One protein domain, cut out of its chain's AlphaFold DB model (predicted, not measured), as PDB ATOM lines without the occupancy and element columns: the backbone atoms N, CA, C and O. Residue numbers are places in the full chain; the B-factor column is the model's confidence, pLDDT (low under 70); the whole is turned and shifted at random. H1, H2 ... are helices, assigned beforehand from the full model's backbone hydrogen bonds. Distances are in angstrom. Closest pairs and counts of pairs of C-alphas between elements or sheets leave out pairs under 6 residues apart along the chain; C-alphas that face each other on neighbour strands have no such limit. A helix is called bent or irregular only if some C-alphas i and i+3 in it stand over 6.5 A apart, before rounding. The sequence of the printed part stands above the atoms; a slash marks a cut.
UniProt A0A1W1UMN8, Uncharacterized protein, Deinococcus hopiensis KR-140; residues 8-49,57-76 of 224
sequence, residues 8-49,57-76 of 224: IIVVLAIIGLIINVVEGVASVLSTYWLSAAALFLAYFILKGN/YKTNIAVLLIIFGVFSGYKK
ATOM      1  N   ILE A   8     -45.261   0.377  51.195       87.94
ATOM      2  CA  ILE A   8     -44.542   0.168  49.929       87.94
ATOM      3  C   ILE A   8     -45.470   0.374  48.724       87.94
ATOM      4  O   ILE A   8     -45.091   1.047  47.767       87.94
ATOM      5  N   ILE A   9     -46.700  -0.145  48.779       87.94
ATOM      6  CA  ILE A   9     -47.678   0.001  47.689       87.94
ATOM      7  C   ILE A   9     -48.045   1.477  47.474       87.94
ATOM      8  O   ILE A   9     -48.091   1.940  46.334       87.94
ATOM      9  N   VAL A  10     -48.239   2.237  48.557       90.50
ATOM     10  CA  VAL A  10     -48.558   3.673  48.475       90.50
ATOM     11  C   VAL A  10     -47.402   4.465  47.856       90.50
ATOM     12  O   VAL A  10     -47.633   5.309  46.991       90.50
ATOM     13  N   VAL A  11     -46.156   4.170  48.236       92.94
ATOM     14  CA  VAL A  11     -44.972   4.834  47.665       92.94
ATOM     15  C   VAL A  11     -44.848   4.554  46.164       92.94
ATOM     16  O   VAL A  11     -44.626   5.483  45.387       92.94
ATOM     17  N   LEU A  12     -45.050   3.307  45.732       89.25
ATOM     18  CA  LEU A  12     -44.990   2.945  44.312       89.25
ATOM     19  C   LEU A  12     -46.094   3.625  43.487       89.25
ATOM     20  O   LEU A  12     -45.825   4.092  42.379       89.25
ATOM     21  N   ALA A  13     -47.306   3.751  44.034       89.69
ATOM     22  CA  ALA A  13     -48.405   4.451  43.369       89.69
ATOM     23  C   ALA A  13     -48.105   5.948  43.161       89.69
ATOM     24  O   ALA A  13     -48.372   6.494  42.089       89.69
ATOM     25  N   ILE A  14     -47.496   6.604  44.155       90.00
ATOM     26  CA  ILE A  14     -47.098   8.016  44.058       90.00
ATOM     27  C   ILE A  14     -46.006   8.202  42.998       90.00
ATOM     28  O   ILE A  14     -46.092   9.126  42.189       90.00
ATOM     29  N   ILE A  15     -45.009   7.311  42.951       89.00
ATOM     30  CA  ILE A  15     -43.947   7.360  41.935       89.00
ATOM     31  C   ILE A  15     -44.539   7.212  40.526       89.00
ATOM     32  O   ILE A  15     -44.211   8.006  39.645       89.00
ATOM     33  N   GLY A  16     -45.458   6.261  40.320       88.06
ATOM     34  CA  GLY A  16     -46.140   6.081  39.035       88.06
ATOM     35  C   GLY A  16     -46.939   7.315  38.598       88.06
ATOM     36  O   GLY A  16     -46.887   7.708  37.432       88.06
ATOM     37  N   LEU A  17     -47.621   7.983  39.535       88.19
ATOM     38  CA  LEU A  17     -48.342   9.228  39.256       88.19
ATOM     39  C   LEU A  17     -47.389  10.350  38.815       88.19
ATOM     40  O   LEU A  17     -47.677  11.049  37.845       88.19
ATOM     41  N   ILE A  18     -46.252  10.508  39.498       85.12
ATOM     42  CA  ILE A  18     -45.257  11.538  39.168       85.12
ATOM     43  C   ILE A  18     -44.679  11.302  37.769       85.12
ATOM     44  O   ILE A  18     -44.594  12.250  36.990       85.12
ATOM     45  N   ILE A  19     -44.334  10.058  37.423       80.62
ATOM     46  CA  ILE A  19     -43.798   9.715  36.096       80.62
ATOM     47  C   ILE A  19     -44.805  10.086  34.997       80.62
ATOM     48  O   ILE A  19     -44.445  10.800  34.061       80.62
ATOM     49  N   ASN A  20     -46.080   9.718  35.160       78.12
ATOM     50  CA  ASN A  20     -47.133  10.056  34.194       78.12
ATOM     51  C   ASN A  20     -47.316  11.574  34.016       78.12
ATOM     52  O   ASN A  20     -47.524  12.057  32.902       78.12
ATOM     53  N   VAL A  21     -47.224  12.348  35.104       83.50
ATOM     54  CA  VAL A  21     -47.308  13.816  35.037       83.50
ATOM     55  C   VAL A  21     -46.099  14.399  34.301       83.50
ATOM     56  O   VAL A  21     -46.267  15.281  33.459       83.50
ATOM     57  N   VAL A  22     -44.892  13.897  34.572       80.75
ATOM     58  CA  VAL A  22     -43.659  14.367  33.922       80.75
ATOM     59  C   VAL A  22     -43.671  14.073  32.421       80.75
ATOM     60  O   VAL A  22     -43.350  14.965  31.636       80.75
ATOM     61  N   GLU A  23     -44.098  12.882  31.999       74.00
ATOM     62  CA  GLU A  23     -44.227  12.541  30.574       74.00
ATOM     63  C   GLU A  23     -45.264  13.423  29.865       74.00
ATOM     64  O   GLU A  23     -45.010  13.945  28.772       74.00
ATOM     65  N   GLY A  24     -46.399  13.678  30.525       73.50
ATOM     66  CA  GLY A  24     -47.412  14.609  30.035       73.50
ATOM     67  C   GLY A  24     -46.843  16.013  29.817       73.50
ATOM     68  O   GLY A  24     -46.995  16.587  28.738       73.50
ATOM     69  N   VAL A  25     -46.118  16.550  30.799       75.50
ATOM     70  CA  VAL A  25     -45.525  17.896  30.731       75.50
ATOM     71  C   VAL A  25     -44.390  17.976  29.699       75.50
ATOM     72  O   VAL A  25     -44.299  18.968  28.972       75.50
ATOM     73  N   ALA A  26     -43.564  16.935  29.566       68.81
ATOM     74  CA  ALA A  26     -42.488  16.878  28.573       68.81
ATOM     75  C   ALA A  26     -43.026  16.907  27.132       68.81
ATOM     76  O   ALA A  26     -42.473  17.608  26.278       68.81
ATOM     77  N   SER A  27     -44.137  16.210  26.866       68.88
ATOM     78  CA  SER A  27     -44.785  16.224  25.546       68.88
ATOM     79  C   SER A  27     -45.291  17.621  25.165       68.88
ATOM     80  O   SER A  27     -45.097  18.081  24.038       68.88
ATOM     81  N   VAL A  28     -45.851  18.340  26.138       68.38
ATOM     82  CA  VAL A  28     -46.360  19.700  25.961       68.38
ATOM     83  C   VAL A  28     -45.201  20.676  25.734       68.38
ATOM     84  O   VAL A  28     -45.214  21.435  24.764       68.38
ATOM     85  N   LEU A  29     -44.146  20.617  26.549       71.06
ATOM     86  CA  LEU A  29     -42.957  21.464  26.392       71.06
ATOM     87  C   LEU A  29     -42.256  21.251  25.042       71.06
ATOM     88  O   LEU A  29     -41.887  22.232  24.397       71.06
ATOM     89  N   SER A  30     -42.129  20.006  24.574       73.62
ATOM     90  CA  SER A  30     -41.555  19.673  23.259       73.62
ATOM     91  C   SER A  30     -42.245  20.432  22.119       73.62
ATOM     92  O   SER A  30     -41.584  21.048  21.276       73.62
ATOM     93  N   THR A  31     -43.581  20.490  22.138       72.25
ATOM     94  CA  THR A  31     -44.334  21.227  21.112       72.25
ATOM     95  C   THR A  31     -44.084  22.735  21.145       72.25
ATOM     96  O   THR A  31     -43.992  23.362  20.085       72.25
ATOM     97  N   TYR A  32     -43.882  23.320  22.330       74.56
ATOM     98  CA  TYR A  32     -43.545  24.739  22.456       74.56
ATOM     99  C   TYR A  32     -42.144  25.051  21.918       74.56
ATOM    100  O   TYR A  32     -41.989  26.025  21.180       74.56
ATOM    101  N   TRP A  33     -41.144  24.207  22.189       75.50
ATOM    102  CA  TRP A  33     -39.785  24.396  21.664       75.50
ATOM    103  C   TRP A  33     -39.726  24.308  20.136       75.50
ATOM    104  O   TRP A  33     -39.088  25.147  19.499       75.50
ATOM    105  N   LEU A  34     -40.452  23.362  19.532       74.75
ATOM    106  CA  LEU A  34     -40.580  23.259  18.073       74.75
ATOM    107  C   LEU A  34     -41.243  24.503  17.462       74.75
ATOM    108  O   LEU A  34     -40.786  25.004  16.434       74.75
ATOM    109  N   SER A  35     -42.281  25.040  18.111       76.44
ATOM    110  CA  SER A  35     -42.945  26.266  17.649       76.44
ATOM    111  C   SER A  35     -42.032  27.497  17.742       76.44
ATOM    112  O   SER A  35     -41.966  28.293  16.804       76.44
ATOM    113  N   ALA A  36     -41.255  27.617  18.823       77.06
ATOM    114  CA  ALA A  36     -40.295  28.698  19.006       77.06
ATOM    115  C   ALA A  36     -39.151  28.619  17.982       77.06
ATOM    116  O   ALA A  36     -38.791  29.635  17.386       77.06
ATOM    117  N   ALA A  37     -38.629  27.418  17.711       78.81
ATOM    118  CA  ALA A  37     -37.609  27.199  16.688       78.81
ATOM    119  C   ALA A  37     -38.113  27.560  15.279       78.81
ATOM    120  O   ALA A  37     -37.395  28.207  14.515       78.81
ATOM    121  N   ALA A  38     -39.363  27.214  14.949       80.38
ATOM    122  CA  ALA A  38     -39.979  27.574  13.672       80.38
ATOM    123  C   ALA A  38     -40.137  29.097  13.509       80.38
ATOM    124  O   ALA A  38     -39.810  29.641  12.451       80.38
ATOM    125  N   LEU A  39     -40.574  29.801  14.560       83.50
ATOM    126  CA  LEU A  39     -40.668  31.265  14.557       83.50
ATOM    127  C   LEU A  39     -39.291  31.928  14.423       83.50
ATOM    128  O   LEU A  39     -39.144  32.906  13.687       83.50
ATOM    129  N   PHE A  40     -38.272  31.379  15.087       83.00
ATOM    130  CA  PHE A  40     -36.903  31.881  15.001       83.00
ATOM    131  C   PHE A  40     -36.316  31.715  13.591       83.00
ATOM    132  O   PHE A  40     -35.714  32.649  13.055       83.00
ATOM    133  N   LEU A  41     -36.554  30.567  12.949       82.75
ATOM    134  CA  LEU A  41     -36.148  30.316  11.565       82.75
ATOM    135  C   LEU A  41     -36.855  31.272  10.590       82.75
ATOM    136  O   LEU A  41     -36.205  31.878   9.738       82.75
ATOM    137  N   ALA A  42     -38.168  31.466  10.750       79.81
ATOM    138  CA  ALA A  42     -38.942  32.402   9.937       79.81
ATOM    139  C   ALA A  42     -38.423  33.844  10.076       79.81
ATOM    140  O   ALA A  42     -38.262  34.549   9.077       79.81
ATOM    141  N   TYR A  43     -38.085  34.270  11.298       83.88
ATOM    142  CA  TYR A  43     -37.474  35.574  11.549       83.88
ATOM    143  C   TYR A  43     -36.123  35.732  10.836       83.88
ATOM    144  O   TYR A  43     -35.870  36.773  10.228       83.88
ATOM    145  N   PHE A  44     -35.269  34.705  10.863       83.00
ATOM    146  CA  PHE A  44     -33.973  34.732  10.177       83.00
ATOM    147  C   PHE A  44     -34.112  34.844   8.657       83.00
ATOM    148  O   PHE A  44     -33.417  35.658   8.046       83.00
ATOM    149  N   ILE A  45     -35.045  34.100   8.056       77.50
ATOM    150  CA  ILE A  45     -35.332  34.165   6.613       77.50
ATOM    151  C   ILE A  45     -35.811  35.571   6.222       77.50
ATOM    152  O   ILE A  45     -35.347  36.135   5.231       77.50
ATOM    153  N   LEU A  46     -36.690  36.175   7.027       75.94
ATOM    154  CA  LEU A  46     -37.187  37.532   6.784       75.94
ATOM    155  C   LEU A  46     -36.098  38.599   6.967       75.94
ATOM    156  O   LEU A  46     -36.053  39.575   6.216       75.94
ATOM    157  N   LYS A  47     -35.209  38.431   7.951       79.94
ATOM    158  CA  LYS A  47     -34.146  39.400   8.249       79.94
ATOM    159  C   LYS A  47     -32.995  39.342   7.247       79.94
ATOM    160  O   LYS A  47     -32.489  40.399   6.873       79.94
ATOM    161  N   GLY A  48     -32.605  38.147   6.800       76.62
ATOM    162  CA  GLY A  48     -31.476  37.936   5.887       76.62
ATOM    163  C   GLY A  48     -31.676  38.506   4.482       76.62
ATOM    164  O   GLY A  48     -30.723  38.607   3.723       76.62
ATOM    165  N   ASN A  49     -32.898  38.910   4.131       62.19
ATOM    166  CA  ASN A  49     -33.232  39.316   2.771       62.19
ATOM    167  C   ASN A  49     -33.349  40.848   2.598       62.19
ATOM    168  O   ASN A  49     -33.736  41.321   1.537       62.19
ATOM    169  N   TYR A  57     -43.108  39.915  -2.417       70.19
ATOM    170  CA  TYR A  57     -43.922  39.517  -1.262       70.19
ATOM    171  C   TYR A  57     -44.597  38.146  -1.445       70.19
ATOM    172  O   TYR A  57     -44.919  37.473  -0.464       70.19
ATOM    173  N   LYS A  58     -44.757  37.697  -2.696       72.69
ATOM    174  CA  LYS A  58     -45.303  36.386  -3.054       72.69
ATOM    175  C   LYS A  58     -44.445  35.232  -2.535       72.69
ATOM    176  O   LYS A  58     -44.998  34.249  -2.047       72.69
ATOM    177  N   THR A  59     -43.119  35.367  -2.558       73.12
ATOM    178  CA  THR A  59     -42.200  34.315  -2.093       73.12
ATOM    179  C   THR A  59     -42.280  34.140  -0.577       73.12
ATOM    180  O   THR A  59     -42.342  33.015  -0.086       73.12
ATOM    181  N   ASN A  60     -42.375  35.241   0.175       69.88
ATOM    182  CA  ASN A  60     -42.500  35.186   1.636       69.88
ATOM    183  C   ASN A  60     -43.842  34.576   2.071       69.88
ATOM    184  O   ASN A  60     -43.874  33.775   3.002       69.88
ATOM    185  N   ILE A  61     -44.937  34.895   1.370       75.62
ATOM    186  CA  ILE A  61     -46.255  34.293   1.627       75.62
ATOM    187  C   ILE A  61     -46.248  32.795   1.298       75.62
ATOM    188  O   ILE A  61     -46.779  32.003   2.075       75.62
ATOM    189  N   ALA A  62     -45.610  32.382   0.198       74.19
ATOM    190  CA  ALA A  62     -45.513  30.972  -0.179       74.19
ATOM    191  C   ALA A  62     -44.765  30.137   0.875       74.19
ATOM    192  O   ALA A  62     -45.243  29.073   1.264       74.19
ATOM    193  N   VAL A  63     -43.642  30.637   1.401       74.44
ATOM    194  CA  VAL A  63     -42.892  29.959   2.475       74.44
ATOM    195  C   VAL A  63     -43.736  29.842   3.748       74.44
ATOM    196  O   VAL A  63     -43.766  28.783   4.375       74.44
ATOM    197  N   LEU A  64     -44.475  30.895   4.103       74.69
ATOM    198  CA  LEU A  64     -45.325  30.909   5.293       74.69
ATOM    199  C   LEU A  64     -46.485  29.907   5.175       74.69
ATOM    200  O   LEU A  64     -46.768  29.185   6.129       74.69
ATOM    201  N   LEU A  65     -47.091  29.791   3.989       74.75
ATOM    202  CA  LEU A  65     -48.140  28.809   3.698       74.75
ATOM    203  C   LEU A  65     -47.623  27.365   3.703       74.75
ATOM    204  O   LEU A  65     -48.326  26.483   4.192       74.75
ATOM    205  N   ILE A  66     -46.401  27.109   3.222       75.38
ATOM    206  CA  ILE A  66     -45.786  25.772   3.284       75.38
ATOM    207  C   ILE A  66     -45.554  25.364   4.743       75.38
ATOM    208  O   ILE A  66     -45.934  24.261   5.134       75.38
ATOM    209  N   ILE A  67     -45.014  26.261   5.576       70.06
ATOM    210  CA  ILE A  67     -44.809  25.992   7.009       70.06
ATOM    211  C   ILE A  67     -46.155  25.718   7.701       70.06
ATOM    212  O   ILE A  67     -46.285  24.733   8.433       70.06
ATOM    213  N   PHE A  68     -47.182  26.530   7.429       69.31
ATOM    214  CA  PHE A  68     -48.513  26.358   8.023       69.31
ATOM    215  C   PHE A  68     -49.222  25.080   7.544       69.31
ATOM    216  O   PHE A  68     -49.904  24.412   8.327       69.31
ATOM    217  N   GLY A  69     -49.045  24.712   6.271       70.12
ATOM    218  CA  GLY A  69     -49.585  23.492   5.676       70.12
ATOM    219  C   GLY A  69     -48.953  22.228   6.259       70.12
ATOM    220  O   GLY A  69     -49.675  21.303   6.631       70.12
ATOM    221  N   VAL A  70     -47.628  22.219   6.437       66.56
ATOM    222  CA  VAL A  70     -46.914  21.112   7.091       66.56
ATOM    223  C   VAL A  70     -47.388  20.956   8.539       66.56
ATOM    224  O   VAL A  70     -47.775  19.857   8.933       66.56
ATOM    225  N   PHE A  71     -47.486  22.044   9.312       56.84
ATOM    226  CA  PHE A  71     -47.997  21.993  10.693       56.84
ATOM    227  C   PHE A  71     -49.469  21.554  10.792       56.84
ATOM    228  O   PHE A  71     -49.840  20.841  11.727       56.84
ATOM    229  N   SER A  72     -50.309  21.927   9.824       57.06
ATOM    230  CA  SER A  72     -51.716  21.500   9.781       57.06
ATOM    231  C   SER A  72     -51.866  20.013   9.438       57.06
ATOM    232  O   SER A  72     -52.781  19.360   9.943       57.06
ATOM    233  N   GLY A  73     -50.945  19.451   8.646       51.03
ATOM    234  CA  GLY A  73     -50.878  18.015   8.355       51.03
ATOM    235  C   GLY A  73     -50.504  17.167   9.576       51.03
ATOM    236  O   GLY A  73     -51.088  16.104   9.791       51.03
ATOM    237  N   TYR A  74     -49.615  17.666  10.440       48.69
ATOM    238  CA  TYR A  74     -49.200  16.948  11.655       48.69
ATOM    239  C   TYR A  74     -50.323  16.787  12.692       48.69
ATOM    240  O   TYR A  74     -50.354  15.779  13.400       48.69
ATOM    241  N   LYS A  75     -51.312  17.693  12.737       48.28
ATOM    242  CA  LYS A  75     -52.485  17.533  13.620       48.28
ATOM    243  C   LYS A  75     -53.376  16.338  13.255       48.28
ATOM    244  O   LYS A  75     -54.101  15.867  14.125       48.28
ATOM    245  N   LYS A  76     -53.328  15.829  12.016       46.94
ATOM    246  CA  LYS A  76     -54.143  14.674  11.592       46.94
ATOM    247  C   LYS A  76     -53.517  13.309  11.890       46.94
ATOM    248  O   LYS A  76     -54.250  12.330  11.912       46.94
TER     249      LYS A  76
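What this domain is: This is residues 8 to 49 and 57 to 76 of the 224 residues of an uncharacterized protein of Deinococcus hopiensis KR-140 (UniProt A0A1W1UMN8). A long helix, H1, and a shorter one, H2, make a narrow, lopsided V: H2 folds back beside the later part of H1, and the two come close only near Leu 46 and Asn 60, by the cut in the chain. Residues 8 to 34 of H1 stick out as a free arm, which makes much of the length. The printed part has 62 residues, with two named helices in the order H1, H2 and no named strand; the class is all helix. The whole is extended, with a radius of gyration of the C-alphas of 19.3 A and spans of 64 by 26 by 7 A.

Where its parts are: H1 comprises residues 8 to 47 and measures 58.2 A from first to last C-alpha, from C-alpha 8 at (-44.542, 0.168, 49.929) to C-alpha 47 at (-34.146, 39.400, 8.249). H2 comprises residues 57 to 76 and measures 29.8 A, ending with C-alpha 76 at (-54.143, 14.674, 11.592). Neither helix is bent.

How they stand to each other: H1 and H2 are close but not clearly touching, with 1 pair of C-alphas within 8 A. Their closest C-alphas, those of Leu 46 and Asn 60, are 7.8 A apart. The helices run opposite ways at a shallow tilt of 17 degrees, and their centres are 23.8 A apart. Residues 8 to 34, which belong to H1, stand free. In H1 every O i to N i+4 pair is within hydrogen-bond range; in H2 14 of 16 are.

The domain as a whole: The outline is a rod. The two C-alphas farthest apart, those of Ile 8 and Tyr 57, are 64.6 A apart. Residues 50 to 56 are not printed, and C-alphas 49 and 57 are 11.4 A apart across this cut; the link from H1 to H2 runs across it. The mean pLDDT of the printed part is 75.4, and 13 residues are under 70: 26 to 28, 49, 60, 68 and 70 to 76.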